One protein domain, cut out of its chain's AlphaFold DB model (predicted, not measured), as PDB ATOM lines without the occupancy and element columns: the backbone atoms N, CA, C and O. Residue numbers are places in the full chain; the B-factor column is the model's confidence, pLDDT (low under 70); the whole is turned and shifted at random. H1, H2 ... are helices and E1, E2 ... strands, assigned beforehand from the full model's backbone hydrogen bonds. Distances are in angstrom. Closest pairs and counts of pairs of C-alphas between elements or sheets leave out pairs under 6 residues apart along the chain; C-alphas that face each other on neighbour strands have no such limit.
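AT A GLANCE: This is residues 98 to 311 of the 712 residues of the protein "Autotransporter domain-containing protein" of Oceanospirillaceae bacterium (UniProt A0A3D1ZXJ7). With little regular structure, this is a solenoid: residues 98 to 255, with no named element, wind in stacked turns along the longest axis, and H1, E1, H2 and E2 form one end. The 214 printed residues hold H1, E1, H2 and E2 in that order, mixed in class, with only 28 residues in named elements; the sheet, E1 then E2, is parallel. The whole is compact, radius of gyration of the C-alphas 17.7 A, yet elongated, spanning 54 by 31 by 24 A.

HOW THE PARTS SIT: Strands E1, residues 276 to 278, and E2, residues 302 to 304, are parallel neighbours at 7 degrees; N 277 and O 302, 3.0 A apart, are within hydrogen-bond range. With H2, residues 289 to 299, between them along the chain, they form a strand-helix-strand unit with a right-handed crossover. H1, residues 256 to 266, touches H2, the same way at a steep tilt of 40 degrees; their closest C-alphas, Asn 264 and Ala 291, are 5.2 A apart. H1 and E2 are apart. In H1 and H2 every O i to N i+4 pair is within hydrogen-bond range.

IN THESE COORDINATES: H1, 15.2 A long, begins at C-alpha 256 (42.637, -25.941, -28.646). E1 measures 6.7 A, H2 15.4 A and E2 6.3 A, ending at C-alpha 304 (47.717, -27.932, -41.882).

THE WHOLE: The farthest C-alphas, Ser 116 and Pro 311, are 56.6 A apart. The printed part has no cut, no link between named elements is long, and no printed residue is under pLDDT 70.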
ATOM      1  N   MET A  98      28.604 -60.552 -44.914       98.25
ATOM      2  CA  MET A  98      27.408 -61.387 -44.692       98.25
ATOM      3  C   MET A  98      26.077 -60.610 -44.755       98.25
ATOM      4  O   MET A  98      25.160 -61.069 -45.433       98.25
ATOM      5  N   PHE A  99      26.001 -59.426 -44.133       98.56
ATOM      6  CA  PHE A  99      24.842 -58.520 -44.152       98.56
ATOM      7  C   PHE A  99      25.154 -57.167 -44.831       98.56
ATOM      8  O   PHE A  99      24.517 -56.155 -44.527       98.56
ATOM      9  N   GLU A 100      26.138 -57.096 -45.744       98.62
ATOM     10  CA  GLU A 100      26.409 -55.834 -46.453       98.62
ATOM     11  C   GLU A 100      25.224 -55.451 -47.361       98.62
ATOM     12  O   GLU A 100      24.770 -56.260 -48.168       98.62
ATOM     13  N   ASP A 101      24.749 -54.204 -47.265       98.44
ATOM     14  CA  ASP A 101      23.527 -53.718 -47.932       98.44
ATOM     15  C   ASP A 101      22.238 -54.490 -47.523       98.44
ATOM     16  O   ASP A 101      21.246 -54.467 -48.249       98.44
ATOM     17  N   ALA A 102      22.207 -55.136 -46.347       98.06
ATOM     18  CA  ALA A 102      20.984 -55.693 -45.752       98.06
ATOM     19  C   ALA A 102      20.258 -54.635 -44.891       98.06
ATOM     20  O   ALA A 102      20.238 -54.697 -43.662       98.06
ATOM     21  N   ASN A 103      19.713 -53.597 -45.540       98.31
ATOM     22  CA  ASN A 103      19.228 -52.365 -44.896       98.31
ATOM     23  C   ASN A 103      18.290 -52.584 -43.692       98.31
ATOM     24  O   ASN A 103      18.384 -51.835 -42.717       98.31
ATOM     25  N   ALA A 104      17.374 -53.552 -43.791       98.19
ATOM     26  CA  ALA A 104      16.346 -53.842 -42.790       98.19
ATOM     27  C   ALA A 104      16.797 -54.778 -41.653       98.19
ATOM     28  O   ALA A 104      16.034 -54.963 -40.704       98.19
ATOM     29  N   PHE A 105      17.998 -55.364 -41.730       98.50
ATOM     30  CA  PHE A 105      18.433 -56.391 -40.787       98.50
ATOM     31  C   PHE A 105      18.674 -55.824 -39.383       98.50
ATOM     32  O   PHE A 105      19.498 -54.930 -39.184       98.50
ATOM     33  N   ASN A 106      17.958 -56.369 -38.400       98.44
ATOM     34  CA  ASN A 106      18.076 -56.027 -36.985       98.44
ATOM     35  C   ASN A 106      17.607 -57.185 -36.072       98.44
ATOM     36  O   ASN A 106      16.996 -56.934 -35.032       98.44
ATOM     37  N   GLN A 107      17.835 -58.447 -36.456       97.69
ATOM     38  CA  GLN A 107      17.485 -59.601 -35.612       97.69
ATOM     39  C   GLN A 107      18.535 -59.884 -34.542       97.69
ATOM     40  O   GLN A 107      19.726 -59.655 -34.757       97.69
ATOM     41  N   ASP A 108      18.079 -60.379 -33.389       97.81
ATOM     42  CA  ASP A 108      18.954 -60.731 -32.272       97.81
ATOM     43  C   ASP A 108      19.836 -61.937 -32.628       97.81
ATOM     44  O   ASP A 108      19.357 -63.033 -32.915       97.81
ATOM     45  N   ILE A 109      21.143 -61.700 -32.612       98.31
ATOM     46  CA  ILE A 109      22.217 -62.668 -32.872       98.31
ATOM     47  C   ILE A 109      23.225 -62.686 -31.709       98.31
ATOM     48  O   ILE A 109      24.351 -63.163 -31.843       98.31
ATOM     49  N   SER A 110      22.836 -62.168 -30.539       97.44
ATOM     50  CA  SER A 110      23.674 -62.113 -29.332       97.44
ATOM     51  C   SER A 110      24.056 -63.499 -28.787       97.44
ATOM     52  O   SER A 110      25.067 -63.626 -28.093       97.44
ATOM     53  N   GLY A 111      23.276 -64.533 -29.121       97.75
ATOM     54  CA  GLY A 111      23.517 -65.933 -28.750       97.75
ATOM     55  C   GLY A 111      24.482 -66.705 -29.658       97.75
ATOM     56  O   GLY A 111      24.780 -67.857 -29.359       97.75
ATOM     57  N   TRP A 112      24.964 -66.110 -30.755       98.50
ATOM     58  CA  TRP A 112      25.881 -66.767 -31.691       98.50
ATOM     59  C   TRP A 112      27.291 -66.961 -31.108       98.50
ATOM     60  O   TRP A 112      27.915 -66.010 -30.632       98.50
ATOM     61  N   ASP A 113      27.833 -68.179 -31.219       98.44
ATOM     62  CA  ASP A 113      29.244 -68.457 -30.925       98.44
ATOM     63  C   ASP A 113      30.123 -68.108 -32.132       98.44
ATOM     64  O   ASP A 113      30.284 -68.891 -33.064       98.44
ATOM     65  N   VAL A 114      30.703 -66.909 -32.101       98.38
ATOM     66  CA  VAL A 114      31.620 -66.410 -33.138       98.38
ATOM     67  C   VAL A 114      33.102 -66.676 -32.828       98.38
ATOM     68  O   VAL A 114      33.971 -66.095 -33.475       98.38
ATOM     69  N   SER A 115      33.425 -67.541 -31.856       98.50
ATOM     70  CA  SER A 115      34.809 -67.741 -31.385       98.50
ATOM     71  C   SER A 115      35.770 -68.331 -32.428       98.50
ATOM     72  O   SER A 115      36.982 -68.120 -32.327       98.50
ATOM     73  N   SER A 116      35.244 -69.002 -33.457       98.31
ATOM     74  CA  SER A 116      35.998 -69.503 -34.618       98.31
ATOM     75  C   SER A 116      36.193 -68.469 -35.739       98.31
ATOM     76  O   SER A 116      36.982 -68.706 -36.658       98.31
ATOM     77  N   VAL A 117      35.503 -67.321 -35.694       98.62
ATOM     78  CA  VAL A 117      35.529 -66.323 -36.775       98.62
ATOM     79  C   VAL A 117      36.860 -65.571 -36.781       98.62
ATOM     80  O   VAL A 117      37.306 -65.044 -35.763       98.62
ATOM     81  N   THR A 118      37.483 -65.483 -37.957       97.88
ATOM     82  CA  THR A 118      38.773 -64.798 -38.164       97.88
ATOM     83  C   THR A 118      38.659 -63.543 -39.037       97.88
ATOM     84  O   THR A 118      39.444 -62.606 -38.854       97.88
ATOM     85  N   ASP A 119      37.656 -63.491 -39.924       97.44
ATOM     86  CA  ASP A 119      37.346 -62.353 -40.798       97.44
ATOM     87  C   ASP A 119      35.895 -61.869 -40.597       97.44
ATOM     88  O   ASP A 119      34.933 -62.587 -40.885       97.44
ATOM     89  N   MET A 120      35.747 -60.632 -40.106       98.00
ATOM     90  CA  MET A 120      34.471 -59.916 -39.945       98.00
ATOM     91  C   MET A 120      34.357 -58.701 -40.883       98.00
ATOM     92  O   MET A 120      33.547 -57.792 -40.667       98.00
ATOM     93  N   LYS A 121      35.175 -58.633 -41.937       98.44
ATOM     94  CA  LYS A 121      35.202 -57.496 -42.855       98.44
ATOM     95  C   LYS A 121      33.826 -57.251 -43.482       98.44
ATOM     96  O   LYS A 121      33.248 -58.117 -44.137       98.44
ATOM     97  N   ARG A 122      33.328 -56.019 -43.330       98.69
ATOM     98  CA  ARG A 122      32.055 -55.511 -43.883       98.69
ATOM     99  C   ARG A 122      30.797 -56.257 -43.409       98.69
ATOM    100  O   ARG A 122      29.765 -56.121 -44.060       98.69
ATOM    101  N   VAL A 123      30.860 -57.011 -42.306       98.56
ATOM    102  CA  VAL A 123      29.768 -57.893 -41.845       98.56
ATOM    103  C   VAL A 123      28.402 -57.193 -41.735       98.56
ATOM    104  O   VAL A 123      27.442 -57.733 -42.271       98.56
ATOM    105  N   PHE A 124      28.318 -55.978 -41.175       98.75
ATOM    106  CA  PHE A 124      27.092 -55.161 -41.059       98.75
ATOM    107  C   PHE A 124      27.150 -53.858 -41.876       98.75
ATOM    108  O   PHE A 124      26.490 -52.865 -41.553       98.75
ATOM    109  N   LYS A 125      27.960 -53.815 -42.940       98.81
ATOM    110  CA  LYS A 125      28.143 -52.590 -43.727       98.81
ATOM    111  C   LYS A 125      26.826 -52.144 -44.378       98.81
ATOM    112  O   LYS A 125      26.276 -52.844 -45.221       98.81
ATOM    113  N   LYS A 126      26.352 -50.944 -44.039       98.62
ATOM    114  CA  LYS A 126      25.041 -50.387 -44.422       98.62
ATOM    115  C   LYS A 126      23.832 -51.224 -43.967       98.62
ATOM    116  O   LYS A 126      22.748 -51.088 -44.537       98.62
ATOM    117  N   ALA A 127      23.969 -52.046 -42.929       98.31
ATOM    118  CA  ALA A 127      22.813 -52.569 -42.206       98.31
ATOM    119  C   ALA A 127      22.207 -51.420 -41.373       98.31
ATOM    120  O   ALA A 127      22.422 -51.308 -40.170       98.31
ATOM    121  N   TYR A 128      21.536 -50.474 -42.044       98.56
ATOM    122  CA  TYR A 128      21.157 -49.173 -41.473       98.56
ATOM    123  C   TYR A 128      20.279 -49.281 -40.219       98.56
ATOM    124  O   TYR A 128      20.379 -48.420 -39.343       98.56
ATOM    125  N   ALA A 129      19.436 -50.318 -40.145       98.62
ATOM    126  CA  ALA A 129      18.563 -50.607 -39.010       98.62
ATOM    127  C   ALA A 129      19.253 -51.357 -37.854       98.62
ATOM    128  O   ALA A 129      18.664 -51.453 -36.777       98.62
ATOM    129  N   PHE A 130      20.465 -51.887 -38.053       98.75
ATOM    130  CA  PHE A 130      21.112 -52.786 -37.102       98.75
ATOM    131  C   PHE A 130      21.555 -52.061 -35.825       98.75
ATOM    132  O   PHE A 130      22.346 -51.117 -35.861       98.75
ATOM    133  N   ASN A 131      21.056 -52.527 -34.681       98.62
ATOM    134  CA  ASN A 131      21.351 -51.982 -33.360       98.62
ATOM    135  C   ASN A 131      21.235 -53.051 -32.250       98.62
ATOM    136  O   ASN A 131      20.789 -52.744 -31.143       98.62
ATOM    137  N   GLN A 132      21.594 -54.306 -32.542       98.31
ATOM    138  CA  GLN A 132      21.535 -55.407 -31.570       98.31
ATOM    139  C   GLN A 132      22.802 -55.519 -30.724       98.31
ATOM    140  O   GLN A 132      23.900 -55.186 -31.175       98.31
ATOM    141  N   ASN A 133      22.644 -55.951 -29.471       97.94
ATOM    142  CA  ASN A 133      23.749 -56.009 -28.520       97.94
ATOM    143  C   ASN A 133      24.657 -57.217 -28.795       97.94
ATOM    144  O   ASN A 133      24.224 -58.360 -28.686       97.94
ATOM    145  N   LEU A 134      25.930 -56.951 -29.092       98.19
ATOM    146  CA  LEU A 134      26.947 -57.963 -29.392       98.19
ATOM    147  C   LEU A 134      27.995 -58.108 -28.273       98.19
ATOM    148  O   LEU A 134      29.053 -58.694 -28.489       98.19
ATOM    149  N   SER A 135      27.742 -57.584 -27.067       96.88
ATOM    150  CA  SER A 135      28.717 -57.596 -25.960       96.88
ATOM    151  C   SER A 135      29.107 -58.998 -25.464       96.88
ATOM    152  O   SER A 135      30.083 -59.130 -24.727       96.88
ATOM    153  N   THR A 136      28.330 -60.022 -25.832       97.31
ATOM    154  CA  THR A 136      28.532 -61.455 -25.550       97.31
ATOM    155  C   THR A 136      29.449 -62.162 -26.549       97.31
ATOM    156  O   THR A 136      29.938 -63.249 -26.248       97.31
ATOM    157  N   TRP A 137      29.689 -61.577 -27.727       98.44
ATOM    158  CA  TRP A 137      30.486 -62.198 -28.785       98.44
ATOM    159  C   TRP A 137      31.963 -62.325 -28.395       98.44
ATOM    160  O   TRP A 137      32.629 -61.336 -28.077       98.44
ATOM    161  N   ASN A 138      32.508 -63.540 -28.493       98.38
ATOM    162  CA  ASN A 138      33.938 -63.771 -28.327       98.38
ATOM    163  C   ASN A 138      34.688 -63.527 -29.647       98.38
ATOM    164  O   ASN A 138      34.844 -64.432 -30.458       98.38
ATOM    165  N   VAL A 139      35.193 -62.309 -29.836       98.44
ATOM    166  CA  VAL A 139      35.938 -61.909 -31.044       98.44
ATOM    167  C   VAL A 139      37.459 -62.131 -30.955       98.44
ATOM    168  O   VAL A 139      38.195 -61.601 -31.783       98.44
ATOM    169  N   SER A 140      37.965 -62.911 -29.986       98.44
ATOM    170  CA  SER A 140      39.418 -63.046 -29.737       98.44
ATOM    171  C   SER A 140      40.233 -63.618 -30.903       98.44
ATOM    172  O   SER A 140      41.447 -63.429 -30.947       98.44
ATOM    173  N   SER A 141      39.578 -64.338 -31.816       98.38
ATOM    174  CA  SER A 141      40.182 -64.949 -33.010       98.38
ATOM    175  C   SER A 141      40.136 -64.037 -34.244       98.38
ATOM    176  O   SER A 141      40.771 -64.336 -35.257       98.38
ATOM    177  N   VAL A 142      39.401 -62.920 -34.178       98.69
ATOM    178  CA  VAL A 142      39.202 -62.006 -35.308       98.69
ATOM    179  C   VAL A 142      40.472 -61.195 -35.550       98.69
ATOM    180  O   VAL A 142      40.999 -60.543 -34.652       98.69
ATOM    181  N   THR A 143      40.944 -61.197 -36.796       98.06
ATOM    182  CA  THR A 143      42.158 -60.467 -37.209       98.06
ATOM    183  C   THR A 143      41.860 -59.251 -38.090       98.06
ATOM    184  O   THR A 143      42.695 -58.345 -38.192       98.06
ATOM    185  N   ILE A 144      40.665 -59.195 -38.695       97.88
ATOM    186  CA  ILE A 144      40.226 -58.144 -39.625       97.88
ATOM    187  C   ILE A 144      38.805 -57.685 -39.262       97.88
ATOM    188  O   ILE A 144      37.868 -58.483 -39.268       97.88
ATOM    189  N   MET A 145      38.639 -56.379 -39.012       98.44
ATOM    190  CA  MET A 145      37.341 -55.722 -38.762       98.44
ATOM    191  C   MET A 145      37.068 -54.559 -39.740       98.44
ATOM    192  O   MET A 145      36.264 -53.665 -39.463       98.44
ATOM    193  N   GLU A 146      37.730 -54.556 -40.903       98.75
ATOM    194  CA  GLU A 146      37.583 -53.512 -41.929       98.75
ATOM    195  C   GLU A 146      36.107 -53.294 -42.298       98.75
ATOM    196  O   GLU A 146      35.409 -54.214 -42.729       98.75
ATOM    197  N   SER A 147      35.633 -52.055 -42.161       98.81
ATOM    198  CA  SER A 147      34.270 -51.623 -42.480       98.81
ATOM    199  C   SER A 147      33.147 -52.404 -41.770       98.81
ATOM    200  O   SER A 147      32.019 -52.386 -42.264       98.81
ATOM    201  N   ALA A 148      33.411 -53.095 -40.649       98.75
ATOM    202  CA  ALA A 148      32.447 -54.003 -40.008       98.75
ATOM    203  C   ALA A 148      31.060 -53.379 -39.750       98.75
ATOM    204  O   ALA A 148      30.057 -54.029 -40.029       98.75
ATOM    205  N   PHE A 149      31.005 -52.115 -39.315       98.81
ATOM    206  CA  PHE A 149      29.780 -51.339 -39.071       98.81
ATOM    207  C   PHE A 149      29.693 -50.076 -39.952       98.81
ATOM    208  O   PHE A 149      28.981 -49.130 -39.619       98.81
ATOM    209  N   GLU A 150      30.416 -50.015 -41.077       98.81
ATOM    210  CA  GLU A 150      30.419 -48.820 -41.932       98.81
ATOM    211  C   GLU A 150      28.991 -48.513 -42.429       98.81
ATOM    212  O   GLU A 150      28.381 -49.359 -43.076       98.81
ATOM    213  N   TYR A 151      28.464 -47.310 -42.178       98.69
ATOM    214  CA  TYR A 151      27.062 -46.915 -42.420       98.69
ATOM    215  C   TYR A 151      25.983 -47.659 -41.595       98.69
ATOM    216  O   TYR A 151      24.801 -47.554 -41.930       98.69
ATOM    217  N   ALA A 152      26.317 -48.362 -40.508       98.31
ATOM    218  CA  ALA A 152      25.319 -48.888 -39.564       98.31
ATOM    219  C   ALA A 152      24.735 -47.739 -38.710       98.31
ATOM    220  O   ALA A 152      25.072 -47.549 -37.543       98.31
ATOM    221  N   SER A 153      23.900 -46.898 -39.326       96.94
ATOM    222  CA  SER A 153      23.514 -45.580 -38.799       96.94
ATOM    223  C   SER A 153      22.694 -45.595 -37.508       96.94
ATOM    224  O   SER A 153      22.616 -44.558 -36.857       96.94
ATOM    225  N   ALA A 154      22.073 -46.724 -37.154       98.38
ATOM    226  CA  ALA A 154      21.337 -46.902 -35.902       98.38
ATOM    227  C   ALA A 154      22.187 -47.499 -34.763       98.38
ATOM    228  O   ALA A 154      21.726 -47.524 -33.624       98.38
ATOM    229  N   PHE A 155      23.400 -47.982 -35.053       98.69
ATOM    230  CA  PHE A 155      24.189 -48.781 -34.119       98.69
ATOM    231  C   PHE A 155      24.781 -47.941 -32.975       98.69
ATOM    232  O   PHE A 155      25.583 -47.033 -33.200       98.69
ATOM    233  N   ASN A 156      24.419 -48.273 -31.734       98.38
ATOM    234  CA  ASN A 156      24.932 -47.638 -30.516       98.38
ATOM    235  C   ASN A 156      25.051 -48.633 -29.342       98.38
ATOM    236  O   ASN A 156      24.698 -48.303 -28.211       98.38
ATOM    237  N   GLN A 157      25.501 -49.862 -29.610       98.31
ATOM    238  CA  GLN A 157      25.591 -50.934 -28.607       98.31
ATOM    239  C   GLN A 157      27.008 -51.094 -28.038       98.31
ATOM    240  O   GLN A 157      27.983 -50.772 -28.724       98.31
ATOM    241  N   PRO A 158      27.151 -51.543 -26.776       97.94
ATOM    242  CA  PRO A 158      28.444 -51.594 -26.103       97.94
ATOM    243  C   PRO A 158      29.377 -52.638 -26.727       97.94
ATOM    244  O   PRO A 158      29.042 -53.816 -26.818       97.94
ATOM    245  N   LEU A 159      30.588 -52.199 -27.086       98.00
ATOM    246  CA  LEU A 159      31.660 -53.052 -27.616       98.00
ATOM    247  C   LEU A 159      32.882 -53.151 -26.682       98.00
ATOM    248  O   LEU A 159      33.853 -53.825 -27.011       98.00
ATOM    249  N   ASN A 160      32.871 -52.488 -25.518       97.19
ATOM    250  CA  ASN A 160      34.056 -52.377 -24.650       97.19
ATOM    251  C   ASN A 160      34.579 -53.740 -24.145       97.19
ATOM    252  O   ASN A 160      35.764 -53.878 -23.870       97.19
ATOM    253  N   THR A 161      33.708 -54.751 -24.052       97.19
ATOM    254  CA  THR A 161      34.044 -56.117 -23.607       97.19
ATOM    255  C   THR A 161      34.757 -56.964 -24.665       97.19
ATOM    256  O   THR A 161      35.213 -58.064 -24.353       97.19
ATOM    257  N   TRP A 162      34.849 -56.497 -25.913       98.44
ATOM    258  CA  TRP A 162      35.477 -57.241 -27.003       98.44
ATOM    259  C   TRP A 162      36.999 -57.335 -26.840       98.44
ATOM    260  O   TRP A 162      37.706 -56.328 -26.802       98.44
ATOM    261  N   ASN A 163      37.525 -58.563 -26.841       98.31
ATOM    262  CA  ASN A 163      38.963 -58.800 -26.921       98.31
ATOM    263  C   ASN A 163      39.456 -58.631 -28.366       98.31
ATOM    264  O   ASN A 163      39.552 -59.596 -29.119       98.31
ATOM    265  N   VAL A 164      39.792 -57.397 -28.739       98.50
ATOM    266  CA  VAL A 164      40.317 -57.057 -30.073       98.50
ATOM    267  C   VAL A 164      41.838 -57.249 -30.218       98.50
ATOM    268  O   VAL A 164      42.428 -56.777 -31.188       98.50
ATOM    269  N   GLY A 165      42.494 -57.952 -29.285       98.31
ATOM    270  CA  GLY A 165      43.960 -58.077 -29.217       98.31
ATOM    271  C   GLY A 165      44.640 -58.719 -30.434       98.31
ATOM    272  O   GLY A 165      45.834 -58.506 -30.645       98.31
ATOM    273  N   ALA A 166      43.899 -59.476 -31.248       98.50
ATOM    274  CA  ALA A 166      44.379 -60.076 -32.496       98.50
ATOM    275  C   ALA A 166      44.095 -59.220 -33.750       98.50
ATOM    276  O   ALA A 166      44.599 -59.529 -34.832       98.50
ATOM    277  N   VAL A 167      43.311 -58.141 -33.632       98.81
ATOM    278  CA  VAL A 167      42.861 -57.344 -34.779       98.81
ATOM    279  C   VAL A 167      43.991 -56.451 -35.288       98.81
ATOM    280  O   VAL A 167      44.537 -55.614 -34.570       98.81
ATOM    281  N   THR A 168      44.316 -56.609 -36.570       98.56
ATOM    282  CA  THR A 168      45.394 -55.872 -37.250       98.56
ATOM    283  C   THR A 168      44.887 -54.730 -38.131       98.56
ATOM    284  O   THR A 168      45.650 -53.812 -38.439       98.56
ATOM    285  N   ASN A 169      43.609 -54.763 -38.526       98.69
ATOM    286  CA  ASN A 169      42.996 -53.829 -39.471       98.69
ATOM    287  C   ASN A 169      41.613 -53.363 -38.976       98.69
ATOM    288  O   ASN A 169      40.658 -54.145 -38.963       98.69
ATOM    289  N   PHE A 170      41.527 -52.076 -38.619       98.81
ATOM    290  CA  PHE A 170      40.317 -51.371 -38.170       98.81
ATOM    291  C   PHE A 170      39.785 -50.360 -39.205       98.81
ATOM    292  O   PHE A 170      38.961 -49.500 -38.877       98.81
ATOM    293  N   ASP A 171      40.262 -50.414 -40.453       98.88
ATOM    294  CA  ASP A 171      39.920 -49.433 -41.487       98.88
ATOM    295  C   ASP A 171      38.405 -49.263 -41.630       98.88
ATOM    296  O   ASP A 171      37.683 -50.221 -41.886       98.88
ATOM    297  N   TYR A 172      37.919 -48.030 -41.482       98.88
ATOM    298  CA  TYR A 172      36.506 -47.653 -41.599       98.88
ATOM    299  C   TYR A 172      35.520 -48.415 -40.693       98.88
ATOM    300  O   TYR A 172      34.319 -48.349 -40.951       98.88
ATOM    301  N   MET A 173      35.978 -49.120 -39.647       98.75
ATOM    302  CA  MET A 173      35.135 -50.023 -38.843       98.75
ATOM    303  C   MET A 173      33.829 -49.374 -38.352       98.75
ATOM    304  O   MET A 173      32.783 -50.005 -38.454       98.75
ATOM    305  N   LEU A 174      33.889 -48.128 -37.864       98.75
ATOM    306  CA  LEU A 174      32.762 -47.350 -37.328       98.75
ATOM    307  C   LEU A 174      32.471 -46.092 -38.175       98.75
ATOM    308  O   LEU A 174      31.873 -45.128 -37.703       98.75
ATOM    309  N   LYS A 175      32.896 -46.067 -39.442       98.81
ATOM    310  CA  LYS A 175      32.670 -44.917 -40.328       98.81
ATOM    311  C   LYS A 175      31.169 -44.724 -40.592       98.81
ATOM    312  O   LYS A 175      30.466 -45.675 -40.920       98.81
ATOM    313  N   ASP A 176      30.697 -43.480 -40.527       98.69
ATOM    314  CA  ASP A 176      29.288 -43.091 -40.703       98.69
ATOM    315  C   ASP A 176      28.302 -43.754 -39.696       98.69
ATOM    316  O   ASP A 176      27.100 -43.823 -39.961       98.69
ATOM    317  N   THR A 177      28.759 -44.208 -38.516       98.12
ATOM    318  CA  THR A 177      27.873 -44.650 -37.411       98.12
ATOM    319  C   THR A 177      27.344 -43.446 -36.615       98.12
ATOM    320  O   THR A 177      27.788 -43.125 -35.516       98.12
ATOM    321  N   LEU A 178      26.384 -42.728 -37.206       96.94
ATOM    322  CA  LEU A 178      25.968 -41.370 -36.806       96.94
ATOM    323  C   LEU A 178      25.582 -41.167 -35.325       96.94
ATOM    324  O   LEU A 178      25.643 -40.036 -34.843       96.94
ATOM    325  N   VAL A 179      25.179 -42.229 -34.619       98.25
ATOM    326  CA  VAL A 179      24.722 -42.198 -33.214       98.25
ATOM    327  C   VAL A 179      25.642 -42.939 -32.233       98.25
ATOM    328  O   VAL A 179      25.335 -42.987 -31.042       98.25
ATOM    329  N   PHE A 180      26.752 -43.521 -32.698       98.62
ATOM    330  CA  PHE A 180      27.629 -44.337 -31.857       98.62
ATOM    331  C   PHE A 180      28.437 -43.473 -30.877       98.62
ATOM    332  O   PHE A 180      29.234 -42.630 -31.289       98.62
ATOM    333  N   ASN A 181      28.268 -43.709 -29.574       98.38
ATOM    334  CA  ASN A 181      29.027 -43.024 -28.519       98.38
ATOM    335  C   ASN A 181      29.320 -43.950 -27.319       98.38
ATOM    336  O   ASN A 181      29.247 -43.524 -26.169       98.38
ATOM    337  N   GLN A 182      29.602 -45.232 -27.577       98.31
ATOM    338  CA  GLN A 182      29.906 -46.223 -26.535       98.31
ATOM    339  C   GLN A 182      31.405 -46.288 -26.234       98.31
ATOM    340  O   GLN A 182      32.232 -46.096 -27.124       98.31
ATOM    341  N   SER A 183      31.751 -46.549 -24.971       98.12
ATOM    342  CA  SER A 183      33.146 -46.596 -24.518       98.12
ATOM    343  C   SER A 183      33.925 -47.749 -25.161       98.12
ATOM    344  O   SER A 183      33.380 -48.836 -25.355       98.12
ATOM    345  N   LEU A 184      35.202 -47.494 -25.463       98.31
ATOM    346  CA  LEU A 184      36.154 -48.430 -26.079       98.31
ATOM    347  C   LEU A 184      37.504 -48.460 -25.327       98.31
ATOM    348  O   LEU A 184      38.525 -48.884 -25.870       98.31
ATOM    349  N   ASN A 185      37.543 -47.961 -24.088       96.81
ATOM    350  CA  ASN A 185      38.784 -47.752 -23.334       96.81
ATOM    351  C   ASN A 185      39.453 -49.038 -22.807       96.81
ATOM    352  O   ASN A 185      40.590 -48.967 -22.337       96.81
ATOM    353  N   GLN A 186      38.777 -50.192 -22.884       97.25
ATOM    354  CA  GLN A 186      39.304 -51.512 -22.499       97.25
ATOM    355  C   GLN A 186      39.941 -52.281 -23.673       97.25
ATOM    356  O   GLN A 186      40.487 -53.366 -23.474       97.25
ATOM    357  N   TRP A 187      39.890 -51.743 -24.895       98.38
ATOM    358  CA  TRP A 187      40.427 -52.407 -26.082       98.38
ATOM    359  C   TRP A 187      41.960 -52.488 -26.080       98.38
ATOM    360  O   TRP A 187      42.664 -51.479 -26.026       98.38
ATOM    361  N   ALA A 188      42.490 -53.705 -26.219       97.81
ATOM    362  CA  ALA A 188      43.918 -53.959 -26.385       97.81
ATOM    363  C   ALA A 188      44.327 -53.799 -27.862       97.81
ATOM    364  O   ALA A 188      44.270 -54.747 -28.639       97.81
ATOM    365  N   THR A 189      44.743 -52.599 -28.267       98.19
ATOM    366  CA  THR A 189      44.993 -52.255 -29.684       98.19
ATOM    367  C   THR A 189      46.426 -52.501 -30.181       98.19
ATOM    368  O   THR A 189      46.748 -52.119 -31.301       98.19
ATOM    369  N   SER A 190      47.306 -53.142 -29.402       98.06
ATOM    370  CA  SER A 190      48.750 -53.248 -29.706       98.06
ATOM    371  C   SER A 190      49.099 -53.940 -31.032       98.06
ATOM    372  O   SER A 190      50.189 -53.728 -31.564       98.06
ATOM    373  N   SER A 191      48.195 -54.764 -31.564       98.44
ATOM    374  CA  SER A 191      48.355 -55.467 -32.849       98.44
ATOM    375  C   SER A 191      47.853 -54.660 -34.055       98.44
ATOM    376  O   SER A 191      48.061 -55.073 -35.196       98.44
ATOM    377  N   ALA A 192      47.198 -53.517 -33.832       98.69
ATOM    378  CA  ALA A 192      46.622 -52.693 -34.887       98.69
ATOM    379  C   ALA A 192      47.715 -52.073 -35.769       98.69
ATOM    380  O   ALA A 192      48.596 -51.369 -35.285       98.69
ATOM    381  N   THR A 193      47.624 -52.281 -37.083       98.56
ATOM    382  CA  THR A 193      48.562 -51.722 -38.075       98.56
ATOM    383  C   THR A 193      47.969 -50.554 -38.862       98.56
ATOM    384  O   THR A 193      48.701 -49.702 -39.371       98.56
ATOM    385  N   THR A 194      46.638 -50.481 -38.944       98.81
ATOM    386  CA  THR A 194      45.898 -49.443 -39.668       98.81
ATOM    387  C   THR A 194      44.539 -49.180 -39.012       98.81
ATOM    388  O   THR A 194      43.849 -50.108 -38.580       98.81
ATOM    389  N   MET A 195      44.178 -47.899 -38.921       98.69
ATOM    390  CA  MET A 195      42.914 -47.393 -38.363       98.69
ATOM    391  C   MET A 195      42.276 -46.363 -39.318       98.69
ATOM    392  O   MET A 195      41.593 -45.426 -38.900       98.69
ATOM    393  N   ARG A 196      42.541 -46.468 -40.629       98.81
ATOM    394  CA  ARG A 196      42.192 -45.431 -41.611       98.81
ATOM    395  C   ARG A 196      40.689 -45.177 -41.615       98.81
ATOM    396  O   ARG A 196      39.898 -46.050 -41.956       98.81
ATOM    397  N   GLY A 197      40.302 -43.951 -41.283       98.75
ATOM    398  CA  GLY A 197      38.917 -43.499 -41.292       98.75
ATOM    399  C   GLY A 197      37.993 -44.215 -40.314       98.75
ATOM    400  O   GLY A 197      36.792 -44.200 -40.564       98.75
ATOM    401  N   MET A 198      38.513 -44.845 -39.252       98.75
ATOM    402  CA  MET A 198      37.723 -45.661 -38.322       98.75
ATOM    403  C   MET A 198      36.501 -44.925 -37.745       98.75
ATOM    404  O   MET A 198      35.438 -45.532 -37.694       98.75
ATOM    405  N   PHE A 199      36.626 -43.635 -37.397       98.81
ATOM    406  CA  PHE A 199      35.549 -42.780 -36.863       98.81
ATOM    407  C   PHE A 199      35.145 -41.649 -37.829       98.81
ATOM    408  O   PHE A 199      34.657 -40.587 -37.430       98.81
ATOM    409  N   ARG A 200      35.381 -41.834 -39.134       98.75
ATOM    410  CA  ARG A 200      35.039 -40.822 -40.140       98.75
ATOM    411  C   ARG A 200      33.525 -40.600 -40.179       98.75
ATOM    412  O   ARG A 200      32.774 -41.553 -40.354       98.75
ATOM    413  N   ASN A 201      33.092 -39.341 -40.108       98.50
ATOM    414  CA  ASN A 201      31.688 -38.920 -40.021       98.50
ATOM    415  C   ASN A 201      30.918 -39.479 -38.794       98.50
ATOM    416  O   ASN A 201      29.688 -39.436 -38.776       98.50
ATOM    417  N   THR A 202      31.597 -39.988 -37.759       97.81
ATOM    418  CA  THR A 202      30.958 -40.474 -36.521       97.81
ATOM    419  C   THR A 202      30.636 -39.280 -35.612       97.81
ATOM    420  O   THR A 202      31.357 -38.968 -34.667       97.81
ATOM    421  N   SER A 203      29.581 -38.538 -35.957       94.69
ATOM    422  CA  SER A 203      29.359 -37.155 -35.503       94.69
ATOM    423  C   SER A 203      29.252 -36.945 -33.992       94.69
ATOM    424  O   SER A 203      29.582 -35.855 -33.532       94.69
ATOM    425  N   VAL A 204      28.798 -37.945 -33.230       98.25
ATOM    426  CA  VAL A 204      28.554 -37.834 -31.776       98.25
ATOM    427  C   VAL A 204      29.601 -38.532 -30.904       98.25
ATOM    428  O   VAL A 204      29.498 -38.467 -29.681       98.25
ATOM    429  N   PHE A 205      30.588 -39.209 -31.499       98.56
ATOM    430  CA  PHE A 205      31.573 -39.979 -30.739       98.56
ATOM    431  C   PHE A 205      32.558 -39.057 -30.014       98.56
ATOM    432  O   PHE A 205      33.291 -38.296 -30.645       98.56
ATOM    433  N   ASN A 206      32.588 -39.154 -28.685       98.38
ATOM    434  CA  ASN A 206      33.521 -38.421 -27.829       98.38
ATOM    435  C   ASN A 206      33.911 -39.237 -26.580       98.38
ATOM    436  O   ASN A 206      33.886 -38.725 -25.462       98.38
ATOM    437  N   GLN A 207      34.187 -40.532 -26.754       98.25
ATOM    438  CA  GLN A 207      34.596 -41.415 -25.655       98.25
ATOM    439  C   GLN A 207      36.115 -41.482 -25.529       98.25
ATOM    440  O   GLN A 207      36.824 -41.464 -26.534       98.25
ATOM    441  N   ASP A 208      36.592 -41.614 -24.292       97.88
ATOM    442  CA  ASP A 208      38.016 -41.745 -23.990       97.88
ATOM    443  C   ASP A 208      38.633 -42.984 -24.663       97.88
ATOM    444  O   ASP A 208      38.155 -44.113 -24.516       97.88
ATOM    445  N   ILE A 209      39.708 -42.729 -25.405       98.12
ATOM    446  CA  ILE A 209      40.561 -43.686 -26.124       98.12
ATOM    447  C   ILE A 209      42.053 -43.366 -25.900       98.12
ATOM    448  O   ILE A 209      42.925 -43.825 -26.638       98.12
ATOM    449  N   SER A 210      42.370 -42.568 -24.873       97.00
ATOM    450  CA  SER A 210      43.743 -42.194 -24.504       97.00
ATOM    451  C   SER A 210      44.598 -43.393 -24.065       97.00
ATOM    452  O   SER A 210      45.821 -43.347 -24.181       97.00
ATOM    453  N   SER A 211      43.957 -44.481 -23.618       97.00
ATOM    454  CA  SER A 211      44.583 -45.745 -23.203       97.00
ATOM    455  C   SER A 211      45.059 -46.639 -24.355       97.00
ATOM    456  O   SER A 211      45.742 -47.634 -24.104       97.00
ATOM    457  N   TRP A 212      44.686 -46.336 -25.601       98.50
ATOM    458  CA  TRP A 212      45.006 -47.180 -26.751       98.50
ATOM    459  C   TRP A 212      46.508 -47.205 -27.051       98.50
ATOM    460  O   TRP A 212      47.174 -46.174 -27.121       98.50
ATOM    461  N   ASN A 213      47.034 -48.406 -27.297       98.31
ATOM    462  CA  ASN A 213      48.392 -48.592 -27.787       98.31
ATOM    463  C   ASN A 213      48.403 -48.487 -29.319       98.31
ATOM    464  O   ASN A 213      47.782 -49.305 -30.001       98.31
ATOM    465  N   THR A 214      49.117 -47.494 -29.847       98.38
ATOM    466  CA  THR A 214      49.229 -47.210 -31.284       98.38
ATOM    467  C   THR A 214      50.617 -47.494 -31.866       98.38
ATOM    468  O   THR A 214      50.840 -47.187 -33.032       98.38
ATOM    469  N   SER A 215      51.546 -48.111 -31.121       98.12
ATOM    470  CA  SER A 215      52.960 -48.244 -31.533       98.12
ATOM    471  C   SER A 215      53.168 -49.027 -32.839       98.12
ATOM    472  O   SER A 215      54.148 -48.815 -33.553       98.12
ATOM    473  N   SER A 216      52.237 -49.927 -33.163       98.44
ATOM    474  CA  SER A 216      52.211 -50.719 -34.402       98.44
ATOM    475  C   SER A 216      51.468 -50.031 -35.560       98.44
ATOM    476  O   SER A 216      51.524 -50.508 -36.696       98.44
ATOM    477  N   VAL A 217      50.756 -48.928 -35.302       98.81
ATOM    478  CA  VAL A 217      49.886 -48.274 -36.286       98.81
ATOM    479  C   VAL A 217      50.726 -47.442 -37.249       98.81
ATOM    480  O   VAL A 217      51.474 -46.554 -36.857       98.81
ATOM    481  N   THR A 218      50.549 -47.695 -38.542       98.69
ATOM    482  CA  THR A 218      51.251 -46.982 -39.621       98.69
ATOM    483  C   THR A 218      50.360 -45.975 -40.345       98.69
ATOM    484  O   THR A 218      50.858 -45.037 -40.962       98.69
ATOM    485  N   ASN A 219      49.036 -46.139 -40.275       98.75
ATOM    486  CA  ASN A 219      48.083 -45.400 -41.099       98.75
ATOM    487  C   ASN A 219      46.854 -44.964 -40.288       98.75
ATOM    488  O   ASN A 219      46.017 -45.784 -39.906       98.75
ATOM    489  N   MET A 220      46.736 -43.651 -40.079       98.69
ATOM    490  CA  MET A 220      45.627 -42.984 -39.380       98.69
ATOM    491  C   MET A 220      44.904 -41.976 -40.292       98.69
ATOM    492  O   MET A 220      44.211 -41.066 -39.833       98.69
ATOM    493  N   LYS A 221      45.057 -42.118 -41.614       98.69
ATOM    494  CA  LYS A 221      44.418 -41.243 -42.598       98.69
ATOM    495  C   LYS A 221      42.910 -41.168 -42.350       98.69
ATOM    496  O   LYS A 221      42.259 -42.203 -42.243       98.69
ATOM    497  N   TRP A 222      42.344 -39.963 -42.322       98.75
ATOM    498  CA  TRP A 222      40.910 -39.711 -42.107       98.75
ATOM    499  C   TRP A 222      40.310 -40.155 -40.761       98.75
ATOM    500  O   TRP A 222      39.085 -40.116 -40.648       98.75
ATOM    501  N   LEU A 223      41.112 -40.578 -39.772       98.75
ATOM    502  CA  LEU A 223      40.648 -41.254 -38.547       98.75
ATOM    503  C   LEU A 223      39.428 -40.590 -37.878       98.75
ATOM    504  O   LEU A 223      38.441 -41.281 -37.639       98.75
ATOM    505  N   PHE A 224      39.474 -39.272 -37.675       98.69
ATOM    506  CA  PHE A 224      38.427 -38.437 -37.070       98.69
ATOM    507  C   PHE A 224      37.853 -37.392 -38.042       98.69
ATOM    508  O   PHE A 224      37.303 -36.372 -37.618       98.69
ATOM    509  N   MET A 225      37.987 -37.593 -39.358       98.62
ATOM    510  CA  MET A 225      37.469 -36.640 -40.346       98.62
ATOM    511  C   MET A 225      35.948 -36.475 -40.173       98.62
ATOM    512  O   MET A 225      35.207 -37.449 -40.293       98.62
ATOM    513  N   ASN A 226      35.486 -35.247 -39.926       98.25
ATOM    514  CA  ASN A 226      34.096 -34.899 -39.587       98.25
ATOM    515  C   ASN A 226      33.514 -35.581 -38.322       98.25
ATOM    516  O   ASN A 226      32.292 -35.692 -38.193       98.25
ATOM    517  N   ALA A 227      34.344 -36.043 -37.379       98.06
ATOM    518  CA  ALA A 227      33.880 -36.502 -36.065       98.06
ATOM    519  C   ALA A 227      33.554 -35.284 -35.173       98.06
ATOM    520  O   ALA A 227      34.353 -34.869 -34.334       98.06
ATOM    521  N   ALA A 228      32.409 -34.645 -35.429       97.38
ATOM    522  CA  ALA A 228      32.092 -33.290 -34.959       97.38
ATOM    523  C   ALA A 228      32.101 -33.096 -33.428       97.38
ATOM    524  O   ALA A 228      32.370 -31.991 -32.970       97.38
ATOM    525  N   ALA A 229      31.827 -34.143 -32.645       98.25
ATOM    526  CA  ALA A 229      31.893 -34.108 -31.182       98.25
ATOM    527  C   ALA A 229      33.247 -34.548 -30.595       98.25
ATOM    528  O   ALA A 229      33.430 -34.426 -29.388       98.25
ATOM    529  N   PHE A 230      34.174 -35.078 -31.403       98.31
ATOM    530  CA  PHE A 230      35.406 -35.686 -30.899       98.31
ATOM    531  C   PHE A 230      36.389 -34.633 -30.372       98.31
ATOM    532  O   PHE A 230      36.978 -33.883 -31.149       98.31
ATOM    533  N   ASP A 231      36.584 -34.625 -29.055       97.56
ATOM    534  CA  ASP A 231      37.474 -33.731 -28.319       97.56
ATOM    535  C   ASP A 231      38.121 -34.474 -27.133       97.56
ATOM    536  O   ASP A 231      37.857 -34.186 -25.966       97.56
ATOM    537  N   GLN A 232      38.952 -35.476 -27.437       97.56
ATOM    538  CA  GLN A 232      39.689 -36.265 -26.442       97.56
ATOM    539  C   GLN A 232      41.195 -35.984 -26.477       97.56
ATOM    540  O   GLN A 232      41.773 -35.703 -27.530       97.56
ATOM    541  N   ASN A 233      41.856 -36.116 -25.324       96.88
ATOM    542  CA  ASN A 233      43.307 -35.989 -25.226       96.88
ATOM    543  C   ASN A 233      44.009 -37.278 -25.690       96.88
ATOM    544  O   ASN A 233      44.172 -38.225 -24.925       96.88
ATOM    545  N   ILE A 234      44.473 -37.276 -26.938       97.75
ATOM    546  CA  ILE A 234      45.237 -38.373 -27.556       97.75
ATOM    547  C   ILE A 234      46.758 -38.122 -27.575       97.75
ATOM    548  O   ILE A 234      47.496 -38.769 -28.316       97.75
ATOM    549  N   GLY A 235      47.267 -37.198 -26.749       97.38
ATOM    550  CA  GLY A 235      48.708 -36.920 -26.669       97.38
ATOM    551  C   GLY A 235      49.554 -38.110 -26.191       97.38
ATOM    552  O   GLY A 235      50.738 -38.178 -26.505       97.38
ATOM    553  N   ALA A 236      48.949 -39.067 -25.478       97.31
ATOM    554  CA  ALA A 236      49.612 -40.281 -24.996       97.31
ATOM    555  C   ALA A 236      49.880 -41.339 -26.088       97.31
ATOM    556  O   ALA A 236      50.609 -42.295 -25.830       97.31
ATOM    557  N   TRP A 237      49.302 -41.188 -27.284       98.44
ATOM    558  CA  TRP A 237      49.493 -42.127 -28.388       98.44
ATOM    559  C   TRP A 237      50.931 -42.114 -28.918       98.44
ATOM    560  O   TRP A 237      51.552 -41.059 -29.057       98.44
ATOM    561  N   ASP A 238      51.439 -43.299 -29.247       98.38
ATOM    562  CA  ASP A 238      52.715 -43.500 -29.931       98.38
ATOM    563  C   ASP A 238      52.545 -43.214 -31.431       98.38
ATOM    564  O   ASP A 238      51.721 -43.836 -32.110       98.38
ATOM    565  N   MET A 239      53.322 -42.255 -31.926       97.88
ATOM    566  CA  MET A 239      53.305 -41.767 -33.305       97.88
ATOM    567  C   MET A 239      54.584 -42.131 -34.075       97.88
ATOM    568  O   MET A 239      54.746 -41.719 -35.224       97.88
ATOM    569  N   THR A 240      55.497 -42.898 -33.469       97.94
ATOM    570  CA  THR A 240      56.831 -43.196 -34.024       97.94
ATOM    571  C   THR A 240      56.791 -44.044 -35.302       97.94
ATOM    572  O   THR A 240      57.687 -43.935 -36.137       97.94
ATOM    573  N   SER A 241      55.725 -44.829 -35.500       98.00
ATOM    574  CA  SER A 241      55.500 -45.683 -36.681       98.00
ATOM    575  C   SER A 241      54.568 -45.075 -37.745       98.00
ATOM    576  O   SER A 241      54.393 -45.661 -38.819       98.00
ATOM    577  N   VAL A 242      53.930 -43.929 -37.474       98.06
ATOM    578  CA  VAL A 242      52.823 -43.424 -38.305       98.06
ATOM    579  C   VAL A 242      53.343 -42.683 -39.542       98.06
ATOM    580  O   VAL A 242      53.993 -41.649 -39.430       98.06
ATOM    581  N   SER A 243      52.992 -43.188 -40.729       97.56
ATOM    582  CA  SER A 243      53.418 -42.691 -42.054       97.56
ATOM    583  C   SER A 243      52.259 -42.206 -42.947       97.56
ATOM    584  O   SER A 243      52.373 -42.113 -44.174       97.56
ATOM    585  N   ASN A 244      51.076 -41.974 -42.358       98.12
ATOM    586  CA  ASN A 244      49.938 -41.392 -43.072       98.12
ATOM    587  C   ASN A 244      48.925 -40.734 -42.122       98.12
ATOM    588  O   ASN A 244      48.098 -41.413 -41.508       98.12
ATOM    589  N   LEU A 245      48.959 -39.399 -42.058       97.94
ATOM    590  CA  LEU A 245      48.092 -38.554 -41.221       97.94
ATOM    591  C   LEU A 245      47.186 -37.608 -42.037       97.94
ATOM    592  O   LEU A 245      46.606 -36.656 -41.509       97.94
ATOM    593  N   ARG A 246      47.018 -37.863 -43.342       98.00
ATOM    594  CA  ARG A 246      46.229 -36.978 -44.216       98.00
ATOM    595  C   ARG A 246      44.765 -36.909 -43.767       98.00
ATOM    596  O   ARG A 246      44.087 -37.927 -43.613       98.00
ATOM    597  N   SER A 247      44.304 -35.681 -43.560       98.06
ATOM    598  CA  SER A 247      42.996 -35.280 -43.033       98.06
ATOM    599  C   SER A 247      42.577 -36.042 -41.776       98.06
ATOM    600  O   SER A 247      41.414 -36.406 -41.622       98.06
ATOM    601  N   PHE A 248      43.553 -36.281 -40.892       98.44
ATOM    602  CA  PHE A 248      43.429 -36.969 -39.605       98.44
ATOM    603  C   PHE A 248      42.203 -36.527 -38.797       98.44
ATOM    604  O   PHE A 248      41.403 -37.376 -38.417       98.44
ATOM    605  N   SER A 249      42.025 -35.220 -38.586       97.62
ATOM    606  CA  SER A 249      40.960 -34.661 -37.735       97.62
ATOM    607  C   SER A 249      40.255 -33.441 -38.346       97.62
ATOM    608  O   SER A 249      39.548 -32.704 -37.660       97.62
ATOM    609  N   THR A 250      40.389 -33.243 -39.662       97.94
ATOM    610  CA  THR A 250      39.700 -32.166 -40.393       97.94
ATOM    611  C   THR A 250      38.181 -32.254 -40.198       97.94
ATOM    612  O   THR A 250      37.566 -33.262 -40.552       97.94
ATOM    613  N   GLY A 251      37.574 -31.196 -39.653       97.12
ATOM    614  CA  GLY A 251      36.136 -31.140 -39.356       97.12
ATOM    615  C   GLY A 251      35.712 -31.853 -38.062       97.12
ATOM    616  O   GLY A 251      34.517 -32.036 -37.845       97.12
ATOM    617  N   SER A 252      36.661 -32.284 -37.226       97.06
ATOM    618  CA  SER A 252      36.377 -32.809 -35.883       97.06
ATOM    619  C   SER A 252      36.072 -31.702 -34.864       97.06
ATOM    620  O   SER A 252      36.279 -30.519 -35.137       97.06
ATOM    621  N   GLY A 253      35.619 -32.103 -33.674       96.25
ATOM    622  CA  GLY A 253      35.400 -31.219 -32.523       96.25
ATOM    623  C   GLY A 253      36.662 -30.820 -31.745       96.25
ATOM    624  O   GLY A 253      36.529 -30.172 -30.709       96.25
ATOM    625  N   LEU A 254      37.863 -31.195 -32.208       96.56
ATOM    626  CA  LEU A 254      39.107 -31.099 -31.438       96.56
ATOM    627  C   LEU A 254      39.365 -29.669 -30.931       96.56
ATOM    628  O   LEU A 254      39.617 -28.749 -31.719       96.56
ATOM    629  N   SER A 255      39.346 -29.499 -29.608       94.81
ATOM    630  CA  SER A 255      39.576 -28.221 -28.942       94.81
ATOM    631  C   SER A 255      41.043 -27.799 -28.984       94.81
ATOM    632  O   SER A 255      41.961 -28.611 -29.121       94.81
ATOM    633  N   ARG A 256      41.280 -26.496 -28.777       92.44
ATOM    634  CA  ARG A 256      42.637 -25.941 -28.646       92.44
ATOM    635  C   ARG A 256      43.419 -26.602 -27.506       92.44
ATOM    636  O   ARG A 256      44.602 -26.861 -27.662       92.44
ATOM    637  N   THR A 257      42.754 -26.915 -26.391       92.19
ATOM    638  CA  THR A 257      43.369 -27.533 -25.206       92.19
ATOM    639  C   THR A 257      43.907 -28.930 -25.511       92.19
ATOM    640  O   THR A 257      45.069 -29.219 -25.223       92.19
ATOM    641  N   ASN A 258      43.094 -29.784 -26.139       96.12
ATOM    642  CA  ASN A 258      43.524 -31.131 -26.514       96.12
ATOM    643  C   ASN A 258      44.518 -31.109 -27.683       96.12
ATOM    644  O   ASN A 258      45.451 -31.909 -27.699       96.12
ATOM    645  N   TYR A 259      44.398 -30.153 -28.612       97.25
ATOM    646  CA  TYR A 259      45.386 -29.972 -29.677       97.25
ATOM    647  C   TYR A 259      46.757 -29.517 -29.143       97.25
ATOM    648  O   TYR A 259      47.786 -30.062 -29.541       97.25
ATOM    649  N   ASP A 260      46.788 -28.590 -28.180       96.19
ATOM    650  CA  ASP A 260      48.016 -28.170 -27.498       96.19
ATOM    651  C   ASP A 260      48.669 -29.328 -26.730       96.19
ATOM    652  O   ASP A 260      49.890 -29.485 -26.778       96.19
ATOM    653  N   ALA A 261      47.872 -30.156 -26.042       96.88
ATOM    654  CA  ALA A 261      48.359 -31.351 -25.352       96.88
ATOM    655  C   ALA A 261      48.965 -32.371 -26.334       96.88
ATOM    656  O   ALA A 261      50.061 -32.879 -26.093       96.88
ATOM    657  N   MET A 262      48.291 -32.608 -27.465       97.88
ATOM    658  CA  MET A 262      48.747 -33.488 -28.541       97.88
ATOM    659  C   MET A 262      50.084 -33.016 -29.132       97.88
ATOM    660  O   MET A 262      51.045 -33.781 -29.162       97.88
ATOM    661  N   LEU A 263      50.187 -31.738 -29.517       98.50
ATOM    662  CA  LEU A 263      51.425 -31.138 -30.032       98.50
ATOM    663  C   LEU A 263      52.577 -31.242 -29.024       98.50
ATOM    664  O   LEU A 263      53.681 -31.658 -29.381       98.50
ATOM    665  N   ASN A 264      52.323 -30.883 -27.761       98.38
ATOM    666  CA  ASN A 264      53.334 -30.914 -26.706       98.38
ATOM    667  C   ASN A 264      53.853 -32.332 -26.446       98.38
ATOM    668  O   ASN A 264      55.068 -32.512 -26.379       98.38
ATOM    669  N   ALA A 265      52.976 -33.334 -26.369       98.50
ATOM    670  CA  ALA A 265      53.378 -34.718 -26.131       98.50
ATOM    671  C   ALA A 265      54.094 -35.341 -27.341       98.50
ATOM    672  O   ALA A 265      55.172 -35.917 -27.191       98.50
ATOM    673  N   TRP A 266      53.554 -35.177 -28.554       98.25
ATOM    674  CA  TRP A 266      54.138 -35.762 -29.768       98.25
ATOM    675  C   TRP A 266      55.498 -35.144 -30.123       98.25
ATOM    676  O   TRP A 266      56.366 -35.843 -30.636       98.25
ATOM    677  N   SER A 267      55.742 -33.872 -29.780       98.31
ATOM    678  CA  SER A 267      57.059 -33.237 -29.975       98.31
ATOM    679  C   SER A 267      58.203 -33.870 -29.170       98.31
ATOM    680  O   SER A 267      59.364 -33.623 -29.488       98.31
ATOM    681  N   GLN A 268      57.896 -34.676 -28.144       98.12
ATOM    682  CA  GLN A 268      58.887 -35.398 -27.336       98.12
ATOM    683  C   GLN A 268      59.215 -36.796 -27.892       98.12
ATOM    684  O   GLN A 268      60.084 -37.480 -27.353       98.12
ATOM    685  N   GLN A 269      58.519 -37.240 -28.942       98.12
ATOM    686  CA  GLN A 269      58.716 -38.547 -29.573       98.12
ATOM    687  C   GLN A 269      59.675 -38.453 -30.770       98.12
ATOM    688  O   GLN A 269      59.870 -37.382 -31.350       98.12
ATOM    689  N   THR A 270      60.244 -39.592 -31.177       97.75
ATOM    690  CA  THR A 270      61.057 -39.716 -32.400       97.75
ATOM    691  C   THR A 270      60.149 -40.013 -33.593       97.75
ATOM    692  O   THR A 270      59.812 -41.166 -33.847       97.75
ATOM    693  N   LEU A 271      59.718 -38.972 -34.303       98.12
ATOM    694  CA  LEU A 271      58.733 -39.072 -35.385       98.12
ATOM    695  C   LEU A 271      59.379 -39.422 -36.741       98.12
ATOM    696  O   LEU A 271      60.554 -39.135 -36.984       98.12
ATOM    697  N   LEU A 272      58.590 -39.993 -37.659       98.06
ATOM    698  CA  LEU A 272      58.988 -40.152 -39.066       98.06
ATOM    699  C   LEU A 272      59.098 -38.790 -39.766       98.06
ATOM    700  O   LEU A 272      58.434 -37.829 -39.385       98.06
ATOM    701  N   THR A 273      59.929 -38.687 -40.804       97.69
ATOM    702  CA  THR A 273      60.193 -37.410 -41.491       97.69
ATOM    703  C   THR A 273      59.334 -37.199 -42.739       97.69
ATOM    704  O   THR A 273      59.191 -38.117 -43.543       97.69
ATOM    705  N   GLY A 274      58.885 -35.964 -42.977       97.25
ATOM    706  CA  GLY A 274      58.184 -35.558 -44.206       97.25
ATOM    707  C   GLY A 274      56.670 -35.794 -44.206       97.25
ATOM    708  O   GLY A 274      56.033 -35.676 -45.255       97.25
ATOM    709  N   GLU A 275      56.082 -36.118 -43.053       98.06
ATOM    710  CA  GLU A 275      54.651 -36.395 -42.935       98.06
ATOM    711  C   GLU A 275      53.765 -35.164 -43.156       98.06
ATOM    712  O   GLU A 275      54.179 -34.011 -43.018       98.06
ATOM    713  N   THR A 276      52.502 -35.411 -43.507       98.38
ATOM    714  CA  THR A 276      51.470 -34.370 -43.624       98.38
ATOM    715  C   THR A 276      50.277 -34.721 -42.750       98.38
ATOM    716  O   THR A 276      49.667 -35.776 -42.941       98.38
ATOM    717  N   ILE A 277      49.921 -33.812 -41.844       98.31
ATOM    718  CA  ILE A 277      48.747 -33.917 -40.978       98.31
ATOM    719  C   ILE A 277      47.811 -32.730 -41.217       98.31
ATOM    720  O   ILE A 277      48.225 -31.575 -41.111       98.31
ATOM    721  N   ASP A 278      46.540 -33.014 -41.524       98.38
ATOM    722  CA  ASP A 278      45.514 -31.975 -41.680       98.38
ATOM    723  C   ASP A 278      44.516 -32.021 -40.514       98.38
ATOM    724  O   ASP A 278      43.639 -32.891 -40.430       98.38
ATOM    725  N   ILE A 279      44.671 -31.046 -39.619       97.75
ATOM    726  CA  ILE A 279      43.830 -30.803 -38.442       97.75
ATOM    727  C   ILE A 279      42.609 -29.946 -38.822       97.75
ATOM    728  O   ILE A 279      41.542 -30.059 -38.225       97.75
ATOM    729  N   GLY A 280      42.724 -29.126 -39.871       95.81
ATOM    730  CA  GLY A 280      41.648 -28.254 -40.341       95.81
ATOM    731  C   GLY A 280      41.715 -26.876 -39.687       95.81
ATOM    732  O   GLY A 280      42.750 -26.226 -39.737       95.81
ATOM    733  N   THR A 281      40.614 -26.395 -39.109       95.81
ATOM    734  CA  THR A 281      40.515 -25.021 -38.577       95.81
ATOM    735  C   THR A 281      40.886 -24.874 -37.099       95.81
ATOM    736  O   THR A 281      40.902 -23.749 -36.602       95.81
ATOM    737  N   THR A 282      41.177 -25.964 -36.376       95.69
ATOM    738  CA  THR A 282      41.600 -25.885 -34.967       95.69
ATOM    739  C   THR A 282      42.921 -25.132 -34.854       95.69
ATOM    740  O   THR A 282      43.874 -25.404 -35.582       95.69
ATOM    741  N   GLN A 283      42.967 -24.166 -33.941       94.81
ATOM    742  CA  GLN A 283      44.129 -23.311 -33.702       94.81
ATOM    743  C   GLN A 283      44.929 -23.819 -32.501       94.81
ATOM    744  O   GLN A 283      44.344 -24.314 -31.540       94.81
ATOM    745  N   TYR A 284      46.247 -23.648 -32.529       94.44
ATOM    746  CA  TYR A 284      47.124 -23.934 -31.389       94.44
ATOM    747  C   TYR A 284      47.400 -22.654 -30.587       94.44
ATOM    748  O   TYR A 284      47.268 -21.551 -31.121       94.44
ATOM    749  N   SER A 285      47.767 -22.758 -29.311       92.19
ATOM    750  CA  SER A 285      48.072 -21.593 -28.465       92.19
ATOM    751  C   SER A 285      49.576 -21.318 -28.340       92.19
ATOM    752  O   SER A 285      50.418 -22.062 -28.850       92.19
ATOM    753  N   THR A 286      49.965 -20.252 -27.629       91.06
ATOM    754  CA  THR A 286      51.396 -19.990 -27.377       91.06
ATOM    755  C   THR A 286      52.047 -21.079 -26.519       91.06
ATOM    756  O   THR A 286      53.268 -21.196 -26.531       91.06
ATOM    757  N   LEU A 287      51.255 -21.882 -25.793       89.44
ATOM    758  CA  LEU A 287      51.742 -22.963 -24.929       89.44
ATOM    759  C   LEU A 287      52.333 -24.144 -25.712       89.44
ATOM    760  O   LEU A 287      53.187 -24.848 -25.183       89.44
ATOM    761  N   SER A 288      51.892 -24.365 -26.954       95.12
ATOM    762  CA  SER A 288      52.358 -25.455 -27.826       95.12
ATOM    763  C   SER A 288      53.139 -24.965 -29.051       95.12
ATOM    764  O   SER A 288      53.678 -25.772 -29.811       95.12
ATOM    765  N   ALA A 289      53.257 -23.645 -29.242       95.12
ATOM    766  CA  ALA A 289      53.921 -23.044 -30.397       95.12
ATOM    767  C   ALA A 289      55.362 -23.555 -30.600       95.12
ATOM    768  O   ALA A 289      55.751 -23.853 -31.731       95.12
ATOM    769  N   THR A 290      56.130 -23.722 -29.516       96.50
ATOM    770  CA  THR A 290      57.485 -24.301 -29.552       96.50
ATOM    771  C   THR A 290      57.467 -25.777 -29.949       96.50
ATOM    772  O   THR A 290      58.253 -26.185 -30.799       96.50
ATOM    773  N   ALA A 291      56.547 -26.571 -29.394       98.31
ATOM    774  CA  ALA A 291      56.406 -27.991 -29.710       98.31
ATOM    775  C   ALA A 291      56.043 -28.208 -31.189       98.31
ATOM    776  O   ALA A 291      56.718 -28.956 -31.896       98.31
ATOM    777  N   ARG A 292      55.057 -27.458 -31.697       98.19
ATOM    778  CA  ARG A 292      54.677 -27.439 -33.118       98.19
ATOM    779  C   ARG A 292      55.838 -27.026 -34.023       98.19
ATOM    780  O   ARG A 292      56.076 -27.664 -35.046       98.19
ATOM    781  N   ALA A 293      56.572 -25.973 -33.654       98.19
ATOM    782  CA  ALA A 293      57.746 -25.533 -34.402       98.19
ATOM    783  C   ALA A 293      58.855 -26.601 -34.407       98.19
ATOM    784  O   ALA A 293      59.506 -26.790 -35.435       98.19
ATOM    785  N   SER A 294      59.033 -27.341 -33.307       98.19
ATOM    786  CA  SER A 294      59.973 -28.464 -33.235       98.19
ATOM    787  C   SER A 294      59.550 -29.604 -34.158       98.19
ATOM    788  O   SER A 294      60.373 -30.079 -34.930       98.19
ATOM    789  N   ILE A 295      58.269 -29.992 -34.170       98.50
ATOM    790  CA  ILE A 295      57.771 -31.058 -35.059       98.50
ATOM    791  C   ILE A 295      58.045 -30.707 -36.533       98.50
ATOM    792  O   ILE A 295      58.597 -31.515 -37.281       98.50
ATOM    793  N   ILE A 296      57.740 -29.470 -36.938       98.38
ATOM    794  CA  ILE A 296      57.978 -28.988 -38.307       98.38
ATOM    795  C   ILE A 296      59.479 -28.928 -38.637       98.38
ATOM    796  O   ILE A 296      59.890 -29.403 -39.692       98.38
ATOM    797  N   SER A 297      60.307 -28.346 -37.766       97.88
ATOM    798  CA  SER A 297      61.727 -28.094 -38.068       97.88
ATOM    799  C   SER A 297      62.630 -29.321 -37.915       97.88
ATOM    800  O   SER A 297      63.568 -29.473 -38.693       97.88
ATOM    801  N   THR A 298      62.347 -30.210 -36.959       98.06
ATOM    802  CA  THR A 298      63.110 -31.447 -36.729       98.06
ATOM    803  C   THR A 298      62.716 -32.551 -37.709       98.06
ATOM    804  O   THR A 298      63.595 -33.243 -38.218       98.06
ATOM    805  N   TYR A 299      61.420 -32.707 -38.008       98.25
ATOM    806  CA  TYR A 299      60.915 -33.834 -38.804       98.25
ATOM    807  C   TYR A 299      60.404 -33.442 -40.196       98.25
ATOM    808  O   TYR A 299      59.902 -34.294 -40.924       98.25
ATOM    809  N   ALA A 300      60.526 -32.175 -40.606       98.06
ATOM    810  CA  ALA A 300      60.022 -31.672 -41.892       98.06
ATOM    811  C   ALA A 300      58.514 -31.932 -42.121       98.06
ATOM    812  O   ALA A 300      58.072 -32.106 -43.258       98.06
ATOM    813  N   TRP A 301      57.721 -31.979 -41.045       98.31
ATOM    814  CA  TRP A 301      56.271 -32.178 -41.124       98.31
ATOM    815  C   TRP A 301      55.563 -30.967 -41.738       98.31
ATOM    816  O   TRP A 301      55.871 -29.816 -41.425       98.31
ATOM    817  N   THR A 302      54.529 -31.233 -42.534       98.44
ATOM    818  CA  THR A 302      53.533 -30.236 -42.941       98.44
ATOM    819  C   THR A 302      52.307 -30.353 -42.037       98.44
ATOM    820  O   THR A 302      51.576 -31.341 -42.103       98.44
ATOM    821  N   ILE A 303      52.086 -29.347 -41.188       98.50
ATOM    822  CA  ILE A 303      50.933 -29.269 -40.278       98.50
ATOM    823  C   ILE A 303      49.937 -28.249 -40.836       98.50
ATOM    824  O   ILE A 303      50.192 -27.043 -40.798       98.50
ATOM    825  N   ASN A 304      48.807 -28.742 -41.344       98.19
ATOM    826  CA  ASN A 304      47.717 -27.932 -41.882       98.19
ATOM    827  C   ASN A 304      46.641 -27.736 -40.799       98.19
ATOM    828  O   ASN A 304      45.758 -28.579 -40.611       98.19
ATOM    829  N   ASP A 305      46.751 -26.627 -40.070       98.00
ATOM    830  CA  ASP A 305      45.875 -26.232 -38.964       98.00
ATOM    831  C   ASP A 305      45.416 -24.764 -39.085       98.00
ATOM    832  O   ASP A 305      45.758 -24.059 -40.037       98.00
ATOM    833  N   GLY A 306      44.641 -24.282 -38.108       96.25
ATOM    834  CA  GLY A 306      44.138 -22.906 -38.063       96.25
ATOM    835  C   GLY A 306      45.167 -21.848 -37.633       96.25
ATOM    836  O   GLY A 306      44.786 -20.707 -37.360       96.25
ATOM    837  N   GLY A 307      46.454 -22.200 -37.535       95.50
ATOM    838  CA  GLY A 307      47.508 -21.299 -37.076       95.50
ATOM    839  C   GLY A 307      47.473 -20.997 -35.571       95.50
ATOM    840  O   GLY A 307      46.750 -21.628 -34.795       95.50
ATOM    841  N   LEU A 308      48.285 -20.018 -35.161       92.81
ATOM    842  CA  LEU A 308      48.360 -19.549 -33.777       92.81
ATOM    843  C   LEU A 308      47.095 -18.764 -33.405       92.81
ATOM    844  O   LEU A 308      46.751 -17.779 -34.059       92.81
ATOM    845  N   TYR A 309      46.452 -19.149 -32.306       88.81
ATOM    846  CA  TYR A 309      45.362 -18.394 -31.704       88.81
ATOM    847  C   TYR A 309      45.876 -17.097 -31.069       88.81
ATOM    848  O   TYR A 309      46.675 -17.118 -30.132       88.81
ATOM    849  N   THR A 310      45.374 -15.961 -31.551       82.75
ATOM    850  CA  THR A 310      45.626 -14.630 -30.990       82.75
ATOM    851  C   THR A 310      44.324 -14.066 -30.406       82.75
ATOM    852  O   THR A 310      43.470 -13.579 -31.151       82.75
ATOM    853  N   PRO A 311      44.110 -14.142 -29.078       80.06
ATOM    854  CA  PRO A 311      42.882 -13.639 -28.479       80.06
ATOM    855  C   PRO A 311      42.798 -12.109 -28.566       80.06
ATOM    856  O   PRO A 311      43.795 -11.394 -28.424       80.06
TER     857      PRO A 311